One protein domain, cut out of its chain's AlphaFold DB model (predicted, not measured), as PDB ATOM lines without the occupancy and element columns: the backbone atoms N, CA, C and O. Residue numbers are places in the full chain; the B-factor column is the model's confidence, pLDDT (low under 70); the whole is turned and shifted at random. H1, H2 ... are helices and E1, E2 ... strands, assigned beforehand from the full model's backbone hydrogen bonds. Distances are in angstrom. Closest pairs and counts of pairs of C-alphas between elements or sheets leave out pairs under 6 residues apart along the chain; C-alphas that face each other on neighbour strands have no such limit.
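What this domain is: This is residues 30 to 88 of the 261 residues of an uncharacterized protein of Elusimicrobia bacterium RIFOXYA2_FULL_58_8 (UniProt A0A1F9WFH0). A long, twisted hairpin of two strands, E2 and E3, makes the length of a rod; the short strand E1 lies beside the part of it where E2 begins, and the small helix H1 packs over that same end. The printed part has 59 residues, with E1, H1, E2 and E3 in that order along the chain. The antiparallel sheet runs E1, E2, E3, and the class is mostly strand. The whole is loose, with a radius of gyration of the C-alphas of 13.6 A, and spans 46 by 15 by 15 A.

How they stand to each other: Start at E1, residues 30 to 33, an edge strand antiparallel to E2, residues 57 to 68; N 32 and O 59 are 2.8 A apart, within hydrogen-bond range. Go on to H1, residues 46 to 50, which is on the sheet, over E2, at a height over the sheet of 8.3 A; their closest C-alphas, of Leu 46 and Leu 58, are 6.8 A apart. Its O i to N i+4 pair is within hydrogen-bond range. E2, the inner strand, bends by 53 degrees at residue 60. It forms a hairpin with E3, residues 74 to 86, at 161 degrees between their directions; look at N 62 and O 80, 2.9 A apart, within hydrogen-bond range. The sheet is strongly twisted.

Where its parts are: Find C-alpha 30 at (2.359, -23.255, 32.243), where E1 begins its 10.0 A. H1 measures 5.9 A. E2 runs 30.9 A from C-alpha 57 at (-5.163, -33.872, 28.295), and E3 runs 32.4 A to C-alpha 86 at (-9.216, -32.343, 27.531).

The domain as a whole: The two C-alphas farthest apart, of Lys 70 and Thr 88, are 46.1 A apart. The printed part has no cut. The link from E1 to H1, residues 34 to 45, is long. Look for pLDDT under 70 at residue 50, residues 53 to 57 and residues 84 to 88.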
ATOM      1  N   ASP A  30       2.022 -22.548  33.470       84.62
ATOM      2  CA  ASP A  30       2.359 -23.255  32.243       84.62
ATOM      3  C   ASP A  30       1.321 -24.335  31.972       84.62
ATOM      4  O   ASP A  30       0.823 -24.989  32.894       84.62
ATOM      5  N   VAL A  31       0.973 -24.525  30.703       84.56
ATOM      6  CA  VAL A  31       0.135 -25.642  30.277       84.56
ATOM      7  C   VAL A  31       1.030 -26.822  29.905       84.56
ATOM      8  O   VAL A  31       1.873 -26.723  29.017       84.56
ATOM      9  N   MET A  32       0.821 -27.947  30.576       85.69
ATOM     10  CA  MET A  32       1.560 -29.198  30.424       85.69
ATOM     11  C   MET A  32       0.657 -30.289  29.835       85.69
ATOM     12  O   MET A  32      -0.551 -30.279  30.055       85.69
ATOM     13  N   ILE A  33       1.227 -31.264  29.132       78.00
ATOM     14  CA  ILE A  33       0.513 -32.445  28.636       78.00
ATOM     15  C   ILE A  33       0.394 -33.499  29.746       78.00
ATOM     16  O   ILE A  33       1.385 -33.950  30.311       78.00
ATOM     17  N   GLY A  34      -0.827 -33.935  30.038       71.75
ATOM     18  CA  GLY A  34      -1.175 -35.045  30.924       71.75
ATOM     19  C   GLY A  34      -1.124 -34.707  32.410       71.75
ATOM     20  O   GLY A  34      -2.087 -34.960  33.127       71.75
ATOM     21  N   SER A  35      -0.016 -34.140  32.882       79.12
ATOM     22  CA  SER A  35       0.206 -33.801  34.292       79.12
ATOM     23  C   SER A  35       1.210 -32.661  34.434       79.12
ATOM     24  O   SER A  35       1.886 -32.299  33.475       79.12
ATOM     25  N   CYS A  36       1.378 -32.136  35.647       79.62
ATOM     26  CA  CYS A  36       2.375 -31.098  35.913       79.62
ATOM     27  C   CYS A  36       3.838 -31.553  35.878       79.62
ATOM     28  O   CYS A  36       4.731 -30.718  35.957       79.62
ATOM     29  N   SER A  37       4.079 -32.855  35.742       82.19
ATOM     30  CA  SER A  37       5.386 -33.426  35.405       82.19
ATOM     31  C   SER A  37       5.493 -33.812  33.924       82.19
ATOM     32  O   SER A  37       6.432 -34.501  33.538       82.19
ATOM     33  N   GLY A  38       4.496 -33.454  33.113       81.31
ATOM     34  CA  GLY A  38       4.435 -33.780  31.696       81.31
ATOM     35  C   GLY A  38       5.134 -32.762  30.799       81.31
ATOM     36  O   GLY A  38       5.853 -31.876  31.256       81.31
ATOM     37  N   THR A  39       4.924 -32.896  29.491       88.81
ATOM     38  CA  THR A  39       5.574 -32.049  28.484       88.81
ATOM     39  C   THR A  39       4.991 -30.638  28.496       88.81
ATOM     40  O   THR A  39       3.785 -30.473  28.314       88.81
ATOM     41  N   ASN A  40       5.836 -29.618  28.661       90.06
ATOM     42  CA  ASN A  40       5.412 -28.221  28.553       90.06
ATOM     43  C   ASN A  40       4.999 -27.904  27.111       90.06
ATOM     44  O   ASN A  40       5.734 -28.185  26.167       90.06
ATOM     45  N   THR A  41       3.815 -27.320  26.952       86.38
ATOM     46  CA  THR A  41       3.265 -26.950  25.644       86.38
ATOM     47  C   THR A  41       3.755 -25.588  25.145       86.38
ATOM     48  O   THR A  41       3.530 -25.248  23.989       86.38
ATOM     49  N   GLY A  42       4.380 -24.777  26.007       88.50
ATOM     50  CA  GLY A  42       4.768 -23.393  25.710       88.50
ATOM     51  C   GLY A  42       3.609 -22.386  25.749       88.50
ATOM     52  O   GLY A  42       3.819 -21.200  25.507       88.50
ATOM     53  N   TYR A  43       2.387 -22.827  26.069       86.94
ATOM     54  CA  TYR A  43       1.206 -21.973  26.186       86.94
ATOM     55  C   TYR A  43       0.850 -21.709  27.655       86.94
ATOM     56  O   TYR A  43       0.945 -22.589  28.505       86.94
ATOM     57  N   SER A  44       0.350 -20.508  27.954       86.00
ATOM     58  CA  SER A  44      -0.162 -20.128  29.287       86.00
ATOM     59  C   SER A  44      -1.693 -20.237  29.411       86.00
ATOM     60  O   SER A  44      -2.284 -20.054  30.487       86.00
ATOM     61  N   ASN A  45      -2.368 -20.532  28.296       83.50
ATOM     62  CA  ASN A  45      -3.820 -20.612  28.171       83.50
ATOM     63  C   ASN A  45      -4.242 -21.987  27.633       83.50
ATOM     64  O   ASN A  45      -3.782 -22.405  26.572       83.50
ATOM     65  N   LEU A  46      -5.146 -22.666  28.350       72.12
ATOM     66  CA  LEU A  46      -5.629 -24.002  27.983       72.12
ATOM     67  C   LEU A  46      -6.367 -24.021  26.638       72.12
ATOM     68  O   LEU A  46      -6.207 -24.975  25.892       72.12
ATOM     69  N   ASN A  47      -7.128 -22.980  26.293       74.81
ATOM     70  CA  ASN A  47      -7.878 -22.934  25.034       74.81
ATOM     71  C   ASN A  47      -6.941 -22.788  23.833       74.81
ATOM     72  O   ASN A  47      -7.095 -23.499  22.843       74.81
ATOM     73  N   THR A  48      -5.944 -21.903  23.935       78.56
ATOM     74  CA  THR A  48      -4.920 -21.740  22.893       78.56
ATOM     75  C   THR A  48      -4.094 -23.011  22.732       78.56
ATOM     76  O   THR A  48      -3.811 -23.420  21.614       78.56
ATOM     77  N   ALA A  49      -3.742 -23.666  23.839       79.69
ATOM     78  CA  ALA A  49      -3.023 -24.931  23.794       79.69
ATOM     79  C   ALA A  49      -3.891 -26.050  23.187       79.69
ATOM     80  O   ALA A  49      -3.421 -26.828  22.363       79.69
ATOM     81  N   CYS A  50      -5.187 -26.089  23.506       67.94
ATOM     82  CA  CYS A  50      -6.099 -27.098  22.977       67.94
ATOM     83  C   CYS A  50      -6.336 -27.037  21.469       67.94
ATOM     84  O   CYS A  50      -6.673 -28.063  20.888       67.94
ATOM     85  N   SER A  51      -6.169 -25.883  20.820       72.69
ATOM     86  CA  SER A  51      -6.240 -25.810  19.353       72.69
ATOM     87  C   SER A  51      -4.983 -26.349  18.662       72.69
ATOM     88  O   SER A  51      -4.990 -26.553  17.452       72.69
ATOM     89  N   LYS A  52      -3.899 -26.561  19.417       79.56
ATOM     90  CA  LYS A  52      -2.596 -27.023  18.919       79.56
ATOM     91  C   LYS A  52      -2.277 -28.459  19.314       79.56
ATOM     92  O   LYS A  52      -1.560 -29.130  18.582       79.56
ATOM     93  N   TYR A  53      -2.843 -28.925  20.424       69.06
ATOM     94  CA  TYR A  53      -2.731 -30.297  20.914       69.06
ATOM     95  C   TYR A  53      -4.123 -30.932  21.003       69.06
ATOM     96  O   TYR A  53      -4.652 -31.087  22.110       69.06
ATOM     97  N   PRO A  54      -4.758 -31.255  19.861       61.41
ATOM     98  CA  PRO A  54      -6.007 -32.007  19.872       61.41
ATOM     99  C   PRO A  54      -5.802 -33.378  20.533       61.41
ATOM    100  O   PRO A  54      -4.683 -33.884  20.645       61.41
ATOM    101  N   ASP A  55      -6.889 -33.935  21.055       55.91
ATOM    102  CA  ASP A  55      -6.973 -35.250  21.712       55.91
ATOM    103  C   ASP A  55      -6.006 -35.466  22.884       55.91
ATOM    104  O   ASP A  55      -5.699 -36.587  23.290       55.91
ATOM    105  N   THR A  56      -5.555 -34.363  23.478       56.78
ATOM    106  CA  THR A  56      -4.571 -34.354  24.553       56.78
ATOM    107  C   THR A  56      -5.195 -33.820  25.841       56.78
ATOM    108  O   THR A  56      -5.968 -32.857  25.843       56.78
ATOM    109  N   ILE A  57      -4.865 -34.442  26.977       63.62
ATOM    110  CA  ILE A  57      -5.163 -33.872  28.295       63.62
ATOM    111  C   ILE A  57      -4.126 -32.786  28.552       63.62
ATOM    112  O   ILE A  57      -2.938 -33.073  28.569       63.62
ATOM    113  N   LEU A  58      -4.566 -31.557  28.764       74.00
ATOM    114  CA  LEU A  58      -3.722 -30.430  29.110       74.00
ATOM    115  C   LEU A  58      -4.006 -29.979  30.537       74.00
ATOM    116  O   LEU A  58      -5.156 -29.914  30.967       74.00
ATOM    117  N   VAL A  59      -2.958 -29.648  31.273       75.00
ATOM    118  CA  VAL A  59      -3.014 -29.285  32.686       75.00
ATOM    119  C   VAL A  59      -2.309 -27.958  32.874       75.00
ATOM    120  O   VAL A  59      -1.141 -27.817  32.535       75.00
ATOM    121  N   LYS A  60      -3.009 -26.967  33.418       87.12
ATOM    122  CA  LYS A  60      -2.422 -25.694  33.815       87.12
ATOM    123  C   LYS A  60      -1.801 -25.852  35.193       87.12
ATOM    124  O   LYS A  60      -2.496 -26.112  36.179       87.12
ATOM    125  N   CYS A  61      -0.499 -25.666  35.267       85.12
ATOM    126  CA  CYS A  61       0.304 -25.931  36.444       85.12
ATOM    127  C   CYS A  61       0.866 -24.638  37.005       85.12
ATOM    128  O   CYS A  61       1.245 -23.744  36.260       85.12
ATOM    129  N   ARG A  62       0.930 -24.553  38.329       86.88
ATOM    130  CA  ARG A  62       1.566 -23.452  39.047       86.88
ATOM    131  C   ARG A  62       2.613 -24.018  39.981       86.88
ATOM    132  O   ARG A  62       2.354 -25.002  40.680       86.88
ATOM    133  N   GLU A  63       3.771 -23.383  40.022       86.38
ATOM    134  CA  GLU A  63       4.786 -23.729  40.998       86.38
ATOM    135  C   GLU A  63       4.387 -23.188  42.378       86.38
ATOM    136  O   GLU A  63       4.038 -22.016  42.546       86.38
ATOM    137  N   LYS A  64       4.408 -24.055  43.389       86.69
ATOM    138  CA  LYS A  64       4.139 -23.681  44.777       86.69
ATOM    139  C   LYS A  64       5.201 -24.250  45.699       86.69
ATOM    140  O   LYS A  64       5.830 -25.264  45.407       86.69
ATOM    141  N   CYS A  65       5.349 -23.627  46.860       85.25
ATOM    142  CA  CYS A  65       6.186 -24.188  47.903       85.25
ATOM    143  C   CYS A  65       5.553 -25.470  48.457       85.25
ATOM    144  O   CYS A  65       4.453 -25.415  49.011       85.25
ATOM    145  N   VAL A  66       6.242 -26.603  48.325       87.00
ATOM    146  CA  VAL A  66       5.787 -27.905  48.841       87.00
ATOM    147  C   VAL A  66       6.476 -28.294  50.146       87.00
ATOM    148  O   VAL A  66       5.926 -29.086  50.903       87.00
ATOM    149  N   ALA A  67       7.631 -27.695  50.459       86.50
ATOM    150  CA  ALA A  67       8.299 -27.872  51.745       86.50
ATOM    151  C   ALA A  67       8.906 -26.557  52.249       86.50
ATOM    152  O   ALA A  67       9.622 -25.864  51.522       86.50
ATOM    153  N   ARG A  68       8.649 -26.229  53.521       85.25
ATOM    154  CA  ARG A  68       9.189 -25.044  54.205       85.25
ATOM    155  C   ARG A  68      10.221 -25.445  55.257       85.25
ATOM    156  O   ARG A  68      10.086 -26.465  55.923       85.25
ATOM    157  N   GLY A  69      11.264 -24.633  55.400       82.44
ATOM    158  CA  GLY A  69      12.256 -24.755  56.464       82.44
ATOM    159  C   GLY A  69      11.764 -24.194  57.802       82.44
ATOM    160  O   GLY A  69      10.677 -23.627  57.897       82.44
ATOM    161  N   LYS A  70      12.619 -24.299  58.830       75.31
ATOM    162  CA  LYS A  70      12.328 -23.886  60.218       75.31
ATOM    163  C   LYS A  70      11.903 -22.415  60.377       75.31
ATOM    164  O   LYS A  70      11.224 -22.100  61.341       75.31
ATOM    165  N   ASN A  71      12.223 -21.552  59.409       78.06
ATOM    166  CA  ASN A  71      11.880 -20.123  59.429       78.06
ATOM    167  C   ASN A  71      10.761 -19.764  58.429       78.06
ATOM    168  O   ASN A  71      10.666 -18.623  57.993       78.06
ATOM    169  N   GLY A  72       9.976 -20.743  57.962       76.12
ATOM    170  CA  GLY A  72       8.919 -20.533  56.963       76.12
ATOM    171  C   GLY A  72       9.416 -20.307  55.527       76.12
ATOM    172  O   GLY A  72       8.609 -20.323  54.598       76.12
ATOM    173  N   VAL A  73      10.731 -20.163  55.332       82.31
ATOM    174  CA  VAL A  73      11.387 -20.037  54.022       82.31
ATOM    175  C   VAL A  73      11.157 -21.298  53.195       82.31
ATOM    176  O   VAL A  73      11.319 -22.413  53.701       82.31
ATOM    177  N   CYS A  74      10.790 -21.133  51.923       81.44
ATOM    178  CA  CYS A  74      10.612 -22.273  51.040       81.44
ATOM    179  C   CYS A  74      11.940 -22.991  50.780       81.44
ATOM    180  O   CYS A  74      12.933 -22.363  50.417       81.44
ATOM    181  N   LYS A  75      11.946 -24.309  50.974       86.94
ATOM    182  CA  LYS A  75      13.090 -25.181  50.683       86.94
ATOM    183  C   LYS A  75      12.911 -25.977  49.401       86.94
ATOM    184  O   LYS A  75      13.896 -26.336  48.770       86.94
ATOM    185  N   THR A  76      11.672 -26.285  49.041       85.19
ATOM    186  CA  THR A  76      11.378 -27.106  47.868       85.19
ATOM    187  C   THR A  76      10.124 -26.586  47.200       85.19
ATOM    188  O   THR A  76       9.077 -26.447  47.843       85.19
ATOM    189  N   CYS A  77      10.244 -26.317  45.908       86.38
ATOM    190  CA  CYS A  77       9.130 -25.987  45.044       86.38
ATOM    191  C   CYS A  77       8.629 -27.253  44.350       86.38
ATOM    192  O   CYS A  77       9.383 -28.194  44.109       86.38
ATOM    193  N   GLY A  78       7.335 -27.292  44.076       85.38
ATOM    194  CA  GLY A  78       6.708 -28.366  43.331       85.38
ATOM    195  C   GLY A  78       5.576 -27.811  42.493       85.38
ATOM    196  O   GLY A  78       4.916 -26.836  42.865       85.38
ATOM    197  N   TRP A  79       5.342 -28.442  41.352       85.00
ATOM    198  CA  TRP A  79       4.247 -28.062  40.482       85.00
ATOM    199  C   TRP A  79       2.930 -28.623  40.997       85.00
ATOM    200  O   TRP A  79       2.849 -29.740  41.504       85.00
ATOM    201  N   THR A  80       1.875 -27.828  40.899       83.88
ATOM    202  CA  THR A  80       0.522 -28.246  41.256       83.88
ATOM    203  C   THR A  80      -0.436 -27.865  40.154       83.88
ATOM    204  O   THR A  80      -0.383 -26.753  39.628       83.88
ATOM    205  N   GLU A  81      -1.332 -28.791  39.837       82.44
ATOM    206  CA  GLU A  81      -2.432 -28.551  38.919       82.44
ATOM    207  C   GLU A  81      -3.373 -27.489  39.494       82.44
ATOM    208  O   GLU A  81      -3.849 -27.591  40.625       82.44
ATOM    209  N   THR A  82      -3.623 -26.454  38.700       81.19
ATOM    210  CA  THR A  82      -4.588 -25.389  38.999       81.19
ATOM    211  C   THR A  82      -5.873 -25.557  38.201       81.19
ATOM    212  O   THR A  82      -6.948 -25.223  38.693       81.19
ATOM    213  N   SER A  83      -5.778 -26.093  36.987       73.31
ATOM    214  CA  SER A  83      -6.914 -26.475  36.152       73.31
ATOM    215  C   SER A  83      -6.474 -27.454  35.066       73.31
ATOM    216  O   SER A  83      -5.286 -27.574  34.785       73.31
ATOM    217  N   SER A  84      -7.419 -28.135  34.422       65.69
ATOM    218  CA  SER A  84      -7.141 -29.018  33.288       65.69
ATOM    219  C   SER A  84      -8.229 -28.938  32.222       65.69
ATOM    220  O   SER A  84      -9.378 -28.576  32.485       65.69
ATOM    221  N   ALA A  85      -7.856 -29.258  30.987       58.91
ATOM    222  CA  ALA A  85      -8.737 -29.350  29.837       58.91
ATOM    223  C   ALA A  85      -8.398 -30.611  29.045       58.91
ATOM    224  O   ALA A  85      -7.237 -30.936  28.848       58.91
ATOM    225  N   VAL A  86      -9.414 -31.320  28.564       59.06
ATOM    226  CA  VAL A  86      -9.216 -32.343  27.531       59.06
ATOM    227  C   VAL A  86      -9.565 -31.697  26.210       59.06
ATOM    228  O   VAL A  86     -10.717 -31.297  25.997       59.06
ATOM    229  N   CYS A  87      -8.547 -31.539  25.381       52.00
ATOM    230  CA  CYS A  87      -8.645 -30.969  24.059       52.00
ATOM    231  C   CYS A  87      -9.174 -32.065  23.141       52.00
ATOM    232  O   CYS A  87      -8.666 -33.172  23.154       52.00
ATOM    233  N   THR A  88     -10.249 -31.792  22.424       48.84
ATOM    234  CA  THR A  88     -10.837 -32.670  21.393       48.84
ATOM    235  C   THR A  88     -10.933 -31.811  20.144       48.84
ATOM    236  O   THR A  88     -11.034 -30.602  20.316       48.84
TER     237      THR A  88